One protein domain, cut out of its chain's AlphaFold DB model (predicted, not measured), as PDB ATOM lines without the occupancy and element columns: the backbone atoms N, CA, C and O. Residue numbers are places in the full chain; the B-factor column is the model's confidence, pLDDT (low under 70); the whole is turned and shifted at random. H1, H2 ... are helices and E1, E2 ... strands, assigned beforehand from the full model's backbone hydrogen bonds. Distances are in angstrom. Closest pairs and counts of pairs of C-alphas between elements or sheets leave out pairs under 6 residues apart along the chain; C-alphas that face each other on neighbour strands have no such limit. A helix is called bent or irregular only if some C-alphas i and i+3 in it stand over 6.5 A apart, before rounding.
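Overview. This is residues 399 to 465 of the 775 residues of the protein "Hypothetical protein" of Hemiselmis andersenii (UniProt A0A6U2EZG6). Look first for a small three-stranded antiparallel sheet, a wall with helices over one face: H1 packs over E3 and E2, H2 follows straight on from E3 at the E1 side, and the longest helix, H3, packs on both H1 and H2. The turn between E2 and E3 lies at one end of the longest axis and the last turn of H3 at the other. You will find 67 printed residues with three named helices and three named strands, along the chain E1, H1, E2, E3, H2, H3; the sheet order is E1, E3, E2, and the class is mixed, helices and strands. The whole is compact, with a radius of gyration of the C-alphas of 10.8 A, and the C-alphas span 31 by 27 by 15 A.

Arrangement. Begin at the inner strand E3, residues 429 to 433. On one side is the edge strand E1, residues 403 to 407, antiparallel to it at 159 degrees; look for N 404 and O 432, 2.8 A apart and within hydrogen-bond range. On the other side is the edge strand E2, residues 422 to 424, antiparallel to E3 at 121 degrees, with N 431 and O 422 at 2.8 A; E2 and E3 form a hairpin. H1, residues 409 to 419, is on the sheet at a height of 9.0 A, over E3 and, only just, with 3 C-alphas, over E2. E1, H1 and E2 form a split strand-helix-strand unit, two strands running the same way with E3 between them, and its crossover is right-handed. H1 and H2, residues 434 to 441, are on one face of the sheet, an arrangement of two layers. H3, residues 451 to 465, touches H1 at a steep tilt of 53 degrees, the same way, the closest C-alphas being those of Glu 415 and Ser 458, 4.9 A apart. With residues 453 to 458 alone H3 touches H2, closest at the C-alphas of Cys 441 and Ser 453, 5.6 A. H3 only grazes the sheet, with residues 451 to 455. In H2 and H3 every O i to N i+4 pair is within hydrogen-bond range; in H1 5 of 7 are.

Along the chain. Find C-alpha 403 at (276.229, 217.672, 202.212); from there E1 runs 12.5 A. E3 is 12.9 A long and E2 6.2 A. H1 is 13.3 A long and irregular: C-alphas 411 and 414 are 8.3 A apart. H2 is 10.4 A long. H3 runs 21.1 A from C-alpha 451 at (270.094, 222.970, 213.303) to C-alpha 465 at (259.138, 235.398, 200.158).

Size, cuts and confidence. The two C-alphas farthest apart are those of Asp 426 and Gln 464, 31.1 A. The printed part has no cut. The link from H2 to H3 is short, with 9 residues; the other four are tight. The mean pLDDT of the printed part is 94.0, and no printed residue is under 70.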
ATOM      1  N   ILE A 399     276.434 216.354 209.002       97.00
ATOM      2  CA  ILE A 399     277.240 216.726 207.837       97.00
ATOM      3  C   ILE A 399     277.968 215.470 207.359       97.00
ATOM      4  O   ILE A 399     278.707 214.865 208.134       97.00
ATOM      5  N   ASP A 400     277.741 215.066 206.111       96.12
ATOM      6  CA  ASP A 400     278.360 213.883 205.500       96.12
ATOM      7  C   ASP A 400     278.575 214.112 203.995       96.12
ATOM      8  O   ASP A 400     277.771 214.773 203.339       96.12
ATOM      9  N   GLY A 401     279.687 213.624 203.444       94.31
ATOM     10  CA  GLY A 401     280.020 213.750 202.017       94.31
ATOM     11  C   GLY A 401     280.097 215.180 201.449       94.31
ATOM     12  O   GLY A 401     280.037 215.347 200.233       94.31
ATOM     13  N   GLY A 402     280.194 216.220 202.290       96.44
ATOM     14  CA  GLY A 402     280.071 217.626 201.866       96.44
ATOM     15  C   GLY A 402     278.622 218.107 201.677       96.44
ATOM     16  O   GLY A 402     278.386 219.188 201.136       96.44
ATOM     17  N   MET A 403     277.646 217.325 202.139       97.44
ATOM     18  CA  MET A 403     276.229 217.672 202.212       97.44
ATOM     19  C   MET A 403     275.817 217.887 203.672       97.44
ATOM     20  O   MET A 403     276.277 217.198 204.581       97.44
ATOM     21  N   VAL A 404     274.906 218.827 203.895       97.75
ATOM     22  CA  VAL A 404     274.179 219.002 205.156       97.75
ATOM     23  C   VAL A 404     272.871 218.239 205.038       97.75
ATOM     24  O   VAL A 404     272.072 218.536 204.150       97.75
ATOM     25  N   LEU A 405     272.656 217.263 205.919       97.69
ATOM     26  CA  LEU A 405     271.462 216.425 205.966       97.69
ATOM     27  C   LEU A 405     270.663 216.753 207.230       97.69
ATOM     28  O   LEU A 405     271.136 216.520 208.341       97.69
ATOM     29  N   VAL A 406     269.442 217.265 207.066       96.69
ATOM     30  CA  VAL A 406     268.524 217.564 208.173       96.69
ATOM     31  C   VAL A 406     267.441 216.486 208.238       96.69
ATOM     32  O   VAL A 406     266.544 216.426 207.390       96.69
ATOM     33  N   ARG A 407     267.531 215.628 209.254       93.94
ATOM     34  CA  ARG A 407     266.608 214.529 209.572       93.94
ATOM     35  C   ARG A 407     265.542 214.975 210.578       93.94
ATOM     36  O   ARG A 407     265.670 216.013 211.219       93.94
ATOM     37  N   GLN A 408     264.459 214.194 210.689       89.00
ATOM     38  CA  GLN A 408     263.312 214.427 211.600       89.00
ATOM     39  C   GLN A 408     262.573 215.775 211.409       89.00
ATOM     40  O   GLN A 408     261.637 216.106 212.129       89.00
ATOM     41  N   SER A 409     262.915 216.511 210.355       89.69
ATOM     42  CA  SER A 409     262.553 217.897 210.046       89.69
ATOM     43  C   SER A 409     261.171 218.100 209.415       89.69
ATOM     44  O   SER A 409     260.934 219.076 208.707       89.69
ATOM     45  N   TYR A 410     260.220 217.195 209.664       82.56
ATOM     46  CA  TYR A 410     258.879 217.281 209.069       82.56
ATOM     47  C   TYR A 410     258.085 218.510 209.557       82.56
ATOM     48  O   TYR A 410     257.226 219.018 208.838       82.56
ATOM     49  N   ASN A 411     258.406 219.010 210.753       84.81
ATOM     50  CA  ASN A 411     257.864 220.233 211.349       84.81
ATOM     51  C   ASN A 411     258.438 221.540 210.766       84.81
ATOM     52  O   ASN A 411     257.831 222.580 210.975       84.81
ATOM     53  N   VAL A 412     259.578 221.485 210.066       92.12
ATOM     54  CA  VAL A 412     260.266 222.631 209.427       92.12
ATOM     55  C   VAL A 412     260.437 222.406 207.913       92.12
ATOM     56  O   VAL A 412     261.384 222.861 207.267       92.12
ATOM     57  N   LYS A 413     259.538 221.599 207.344       93.81
ATOM     58  CA  LYS A 413     259.642 221.037 205.995       93.81
ATOM     59  C   LYS A 413     259.495 222.084 204.893       93.81
ATOM     60  O   LYS A 413     260.174 221.990 203.872       93.81
ATOM     61  N   GLU A 414     258.571 223.029 205.045       92.12
ATOM     62  CA  GLU A 414     258.309 224.027 204.002       92.12
ATOM     63  C   GLU A 414     259.304 225.193 204.090       92.12
ATOM     64  O   GLU A 414     259.653 225.772 203.066       92.12
ATOM     65  N   GLU A 415     259.854 225.440 205.278       95.19
ATOM     66  CA  GLU A 415     260.984 226.317 205.570       95.19
ATOM     67  C   GLU A 415     262.249 225.811 204.860       95.19
ATOM     68  O   GLU A 415     262.791 226.514 204.008       95.19
ATOM     69  N   LEU A 416     262.692 224.575 205.134       96.19
ATOM     70  CA  LEU A 416     263.874 223.977 204.487       96.19
ATOM     71  C   LEU A 416     263.738 223.957 202.956       96.19
ATOM     72  O   LEU A 416     264.668 224.288 202.220       96.19
ATOM     73  N   LYS A 417     262.545 223.622 202.463       95.81
ATOM     74  CA  LYS A 417     262.212 223.645 201.036       95.81
ATOM     75  C   LYS A 417     262.223 225.065 200.446       95.81
ATOM     76  O   LYS A 417     262.630 225.223 199.297       95.81
ATOM     77  N   ALA A 418     261.818 226.091 201.200       91.62
ATOM     78  CA  ALA A 418     261.914 227.494 200.785       91.62
ATOM     79  C   ALA A 418     263.367 228.002 200.770       91.62
ATOM     80  O   ALA A 418     263.720 228.787 199.891       91.62
ATOM     81  N   ALA A 419     264.218 227.505 201.672       95.12
ATOM     82  CA  ALA A 419     265.664 227.734 201.653       95.12
ATOM     83  C   ALA A 419     266.403 226.982 200.527       95.12
ATOM     84  O   ALA A 419     267.560 227.282 200.245       95.12
ATOM     85  N   GLY A 420     265.747 226.026 199.860       96.00
ATOM     86  CA  GLY A 420     266.298 225.298 198.715       96.00
ATOM     87  C   GLY A 420     266.925 223.938 199.037       96.00
ATOM     88  O   GLY A 420     267.567 223.358 198.158       96.00
ATOM     89  N   PHE A 421     266.721 223.395 200.245       97.06
ATOM     90  CA  PHE A 421     267.007 221.981 200.503       97.06
ATOM     91  C   PHE A 421     266.142 221.101 199.585       97.06
ATOM     92  O   PHE A 421     265.008 221.447 199.243       97.06
ATOM     93  N   GLN A 422     266.661 219.937 199.205       96.00
ATOM     94  CA  GLN A 422     265.943 218.935 198.412       96.00
ATOM     95  C   GLN A 422     265.723 217.677 199.261       96.00
ATOM     96  O   GLN A 422     266.546 217.354 200.110       96.00
ATOM     97  N   TRP A 423     264.598 216.981 199.080       95.88
ATOM     98  CA  TRP A 423     264.356 215.729 199.800       95.88
ATOM     99  C   TRP A 423     265.136 214.593 199.140       95.88
ATOM    100  O   TRP A 423     264.829 214.199 198.013       95.88
ATOM    101  N   ASP A 424     266.117 214.067 199.861       93.44
ATOM    102  CA  ASP A 424     266.837 212.853 199.512       93.44
ATOM    103  C   ASP A 424     266.056 211.645 200.041       93.44
ATOM    104  O   ASP A 424     265.784 211.524 201.242       93.44
ATOM    105  N   LYS A 425     265.657 210.761 199.124       84.38
ATOM    106  CA  LYS A 425     264.880 209.563 199.445       84.38
ATOM    107  C   LYS A 425     265.736 208.516 200.161       84.38
ATOM    108  O   LYS A 425     265.253 207.889 201.102       84.38
ATOM    109  N   ASP A 426     266.982 208.354 199.737       85.12
ATOM    110  CA  ASP A 426     267.838 207.242 200.144       85.12
ATOM    111  C   ASP A 426     268.527 207.566 201.478       85.12
ATOM    112  O   ASP A 426     268.601 206.718 202.366       85.12
ATOM    113  N   ALA A 427     268.895 208.834 201.697       86.50
ATOM    114  CA  ALA A 427     269.313 209.336 203.009       86.50
ATOM    115  C   ALA A 427     268.140 209.633 203.973       86.50
ATOM    116  O   ALA A 427     268.382 209.883 205.163       86.50
ATOM    117  N   SER A 428     266.898 209.632 203.460       87.19
ATOM    118  CA  SER A 428     265.649 210.000 204.155       87.19
ATOM    119  C   SER A 428     265.757 211.322 204.931       87.19
ATOM    120  O   SER A 428     265.416 211.418 206.114       87.19
ATOM    121  N   ALA A 429     266.281 212.348 204.259       95.38
ATOM    122  CA  ALA A 429     266.629 213.636 204.849       95.38
ATOM    123  C   ALA A 429     266.424 214.794 203.862       95.38
ATOM    124  O   ALA A 429     266.433 214.613 202.647       95.38
ATOM    125  N   TRP A 430     266.306 216.016 204.383       96.88
ATOM    126  CA  TRP A 430     266.450 217.223 203.565       96.88
ATOM    127  C   TRP A 430     267.935 217.537 203.399       96.88
ATOM    128  O   TRP A 430     268.626 217.729 204.398       96.88
ATOM    129  N   THR A 431     268.428 217.586 202.161       97.62
ATOM    130  CA  THR A 431     269.854 217.745 201.849       97.62
ATOM    131  C   THR A 431     270.158 219.036 201.087       97.62
ATOM    132  O   THR A 431     269.365 219.518 200.272       97.62
ATOM    133  N   MET A 432     271.321 219.624 201.375       97.94
ATOM    134  CA  MET A 432     271.871 220.806 200.700       97.94
ATOM    135  C   MET A 432     273.410 220.726 200.683       97.94
ATOM    136  O   MET A 432     273.984 220.281 201.676       97.94
ATOM    137  N   PRO A 433     274.108 221.162 199.614       98.00
ATOM    138  CA  PRO A 433     275.568 221.263 199.619       98.00
ATOM    139  C   PRO A 433     276.067 222.181 200.735       98.00
ATOM    140  O   PRO A 433     275.511 223.263 200.946       98.00
ATOM    141  N   ILE A 434     277.131 221.781 201.431       97.69
ATOM    142  CA  ILE A 434     277.576 222.457 202.653       97.69
ATOM    143  C   ILE A 434     277.907 223.938 202.446       97.69
ATOM    144  O   ILE A 434     277.555 224.758 203.286       97.69
ATOM    145  N   ASP A 435     278.476 224.322 201.305       97.44
ATOM    146  CA  ASP A 435     278.808 225.727 201.034       97.44
ATOM    147  C   ASP A 435     277.563 226.585 200.745       97.44
ATOM    148  O   ASP A 435     277.549 227.786 201.017       97.44
ATOM    149  N   SER A 436     276.472 225.964 200.280       97.44
ATOM    150  CA  SER A 436     275.161 226.622 200.203       97.44
ATOM    151  C   SER A 436     274.548 226.792 201.596       97.44
ATOM    152  O   SER A 436     273.992 227.848 201.880       97.44
ATOM    153  N   ALA A 437     274.718 225.813 202.492       97.56
ATOM    154  CA  ALA A 437     274.257 225.906 203.878       97.56
ATOM    155  C   ALA A 437     275.067 226.929 204.705       97.56
ATOM    156  O   ALA A 437     274.476 227.734 205.420       97.56
ATOM    157  N   LYS A 438     276.396 226.990 204.533       97.50
ATOM    158  CA  LYS A 438     277.264 228.061 205.067       97.50
ATOM    159  C   LYS A 438     276.770 229.441 204.620       97.50
ATOM    160  O   LYS A 438     276.541 230.316 205.453       97.50
ATOM    161  N   THR A 439     276.517 229.604 203.317       97.19
ATOM    162  CA  THR A 439     275.992 230.852 202.729       97.19
ATOM    163  C   THR A 439     274.607 231.218 203.279       97.19
ATOM    164  O   THR A 439     274.352 232.385 203.561       97.19
ATOM    165  N   LEU A 440     273.723 230.231 203.465       96.69
ATOM    166  CA  LEU A 440     272.384 230.391 204.039       96.69
ATOM    167  C   LEU A 440     272.428 230.857 205.505       96.69
ATOM    168  O   LEU A 440     271.690 231.763 205.883       96.69
ATOM    169  N   CYS A 441     273.285 230.243 206.321       96.75
ATOM    170  CA  CYS A 441     273.408 230.540 207.751       96.75
ATOM    171  C   CYS A 441     274.296 231.760 208.051       96.75
ATOM    172  O   CYS A 441     274.257 232.275 209.166       96.75
ATOM    173  N   GLY A 442     275.091 232.227 207.081       96.12
ATOM    174  CA  GLY A 442     276.109 233.259 207.295       96.12
ATOM    175  C   GLY A 442     277.319 232.750 208.088       96.12
ATOM    176  O   GLY A 442     277.907 233.515 208.848       96.12
ATOM    177  N   ALA A 443     277.657 231.466 207.947       96.50
ATOM    178  CA  ALA A 443     278.744 230.805 208.665       96.50
ATOM    179  C   ALA A 443     280.031 230.745 207.824       96.50
ATOM    180  O   ALA A 443     280.003 230.296 206.678       96.50
ATOM    181  N   ASP A 444     281.164 231.139 208.413       94.69
ATOM    182  CA  ASP A 444     282.490 231.044 207.779       94.69
ATOM    183  C   ASP A 444     283.030 229.596 207.729       94.69
ATOM    184  O   ASP A 444     283.873 229.272 206.890       94.69
ATOM    185  N   ASP A 445     282.554 228.717 208.619       95.50
ATOM    186  CA  ASP A 445     283.003 227.329 208.758       95.50
ATOM    187  C   ASP A 445     281.848 226.324 208.947       95.50
ATOM    188  O   ASP A 445     280.666 226.664 208.902       95.50
ATOM    189  N   GLU A 446     282.199 225.045 209.095       95.06
ATOM    190  CA  GLU A 446     281.251 223.921 209.177       95.06
ATOM    191  C   GLU A 446     280.594 223.809 210.558       95.06
ATOM    192  O   GLU A 446     279.442 223.397 210.665       95.06
ATOM    193  N   SER A 447     281.293 224.241 211.610       93.50
ATOM    194  CA  SER A 447     280.779 224.311 212.982       93.50
ATOM    195  C   SER A 447     279.718 225.399 213.176       93.50
ATOM    196  O   SER A 447     278.880 225.271 214.067       93.50
ATOM    197  N   GLY A 448     279.715 226.441 212.341       91.94
ATOM    198  CA  GLY A 448     278.668 227.463 212.329       91.94
ATOM    199  C   GLY A 448     277.324 227.012 211.739       91.94
ATOM    200  O   GLY A 448     276.342 227.739 211.874       91.94
ATOM    201  N   VAL A 449     277.243 225.832 211.106       95.81
ATOM    202  CA  VAL A 449     276.010 225.312 210.483       95.81
ATOM    203  C   VAL A 449     275.270 224.381 211.455       95.81
ATOM    204  O   VAL A 449     275.316 223.155 211.348       95.81
ATOM    205  N   THR A 450     274.579 224.970 212.432       96.31
ATOM    206  CA  THR A 450     273.743 224.237 213.404       96.31
ATOM    207  C   THR A 450     272.300 224.061 212.915       96.31
ATOM    208  O   THR A 450     271.852 224.772 212.011       96.31
ATOM    209  N   VAL A 451     271.539 223.158 213.550       93.94
ATOM    210  CA  VAL A 451     270.094 222.970 213.303       93.94
ATOM    211  C   VAL A 451     269.351 224.303 213.389       93.94
ATOM    212  O   VAL A 451     268.573 224.655 212.505       93.94
ATOM    213  N   GLU A 452     269.613 225.052 214.456       94.94
ATOM    214  CA  GLU A 452     268.960 226.312 214.790       94.94
ATOM    215  C   GLU A 452     269.279 227.374 213.738       94.94
ATOM    216  O   GLU A 452     268.366 228.023 213.236       94.94
ATOM    217  N   SER A 453     270.551 227.492 213.334       95.81
ATOM    218  CA  SER A 453     270.971 228.446 212.299       95.81
ATOM    219  C   SER A 453     270.334 228.152 210.934       95.81
ATOM    220  O   SER A 453     269.924 229.077 210.231       95.81
ATOM    221  N   VAL A 454     270.187 226.871 210.571       95.69
ATOM    222  CA  VAL A 454     269.528 226.446 209.330       95.69
ATOM    223  C   VAL A 454     268.031 226.737 209.391       95.69
ATOM    224  O   VAL A 454     267.482 227.299 208.441       95.69
ATOM    225  N   VAL A 455     267.356 226.395 210.493       93.94
ATOM    226  CA  VAL A 455     265.911 226.618 210.660       93.94
ATOM    227  C   VAL A 455     265.581 228.112 210.730       93.94
ATOM    228  O   VAL A 455     264.652 228.552 210.055       93.94
ATOM    229  N   GLU A 456     266.354 228.915 211.463       95.94
ATOM    230  CA  GLU A 456     266.137 230.363 211.578       95.94
ATOM    231  C   GLU A 456     266.363 231.081 210.236       95.94
ATOM    232  O   GLU A 456     265.554 231.924 209.838       95.94
ATOM    233  N   ALA A 457     267.419 230.728 209.493       95.25
ATOM    234  CA  ALA A 457     267.648 231.256 208.148       95.25
ATOM    235  C   ALA A 457     266.533 230.839 207.171       95.25
ATOM    236  O   ALA A 457     266.042 231.660 206.393       95.25
ATOM    237  N   SER A 458     266.076 229.587 207.258       93.56
ATOM    238  CA  SER A 458     264.992 229.060 206.423       93.56
ATOM    239  C   SER A 458     263.649 229.746 206.694       93.56
ATOM    240  O   SER A 458     262.943 230.115 205.753       93.56
ATOM    241  N   ALA A 459     263.321 229.997 207.965       93.31
ATOM    242  CA  ALA A 459     262.131 230.747 208.361       93.31
ATOM    243  C   ALA A 459     262.175 232.196 207.845       93.31
ATOM    244  O   ALA A 459     261.212 232.655 207.232       93.31
ATOM    245  N   LYS A 460     263.317 232.891 207.979       95.00
ATOM    246  CA  LYS A 460     263.506 234.251 207.433       95.00
ATOM    247  C   LYS A 460     263.299 234.308 205.917       95.00
ATOM    248  O   LYS A 460     262.691 235.256 205.423       95.00
ATOM    249  N   ILE A 461     263.765 233.302 205.171       93.31
ATOM    250  CA  ILE A 461     263.528 233.203 203.721       93.31
ATOM    251  C   ILE A 461     262.040 232.977 203.414       93.31
ATOM    252  O   ILE A 461     261.513 233.581 202.476       93.31
ATOM    253  N   LEU A 462     261.343 232.147 204.194       91.44
ATOM    254  CA  LEU A 462     259.907 231.913 204.026       91.44
ATOM    255  C   LEU A 462     259.084 233.187 204.301       91.44
ATOM    256  O   LEU A 462     258.219 233.534 203.497       91.44
ATOM    257  N   GLU A 463     259.397 233.931 205.367       90.19
ATOM    258  CA  GLU A 463     258.765 235.219 205.689       90.19
ATOM    259  C   GLU A 463     259.007 236.276 204.601       90.19
ATOM    260  O   GLU A 463     258.063 236.919 204.132       90.19
ATOM    261  N   GLN A 464     260.257 236.434 204.150       88.62
ATOM    262  CA  GLN A 464     260.611 237.395 203.099       88.62
ATOM    263  C   GLN A 464     259.886 237.085 201.784       88.62
ATOM    264  O   GLN A 464     259.288 237.981 201.185       88.62
ATOM    265  N   ASN A 465     259.858 235.817 201.362       82.81
ATOM    266  CA  ASN A 465     259.138 235.398 200.158       82.81
ATOM    267  C   ASN A 465     257.608 235.500 200.304       82.81
ATOM    268  O   ASN A 465     256.922 235.770 199.318       82.81
TER     269      ASN A 465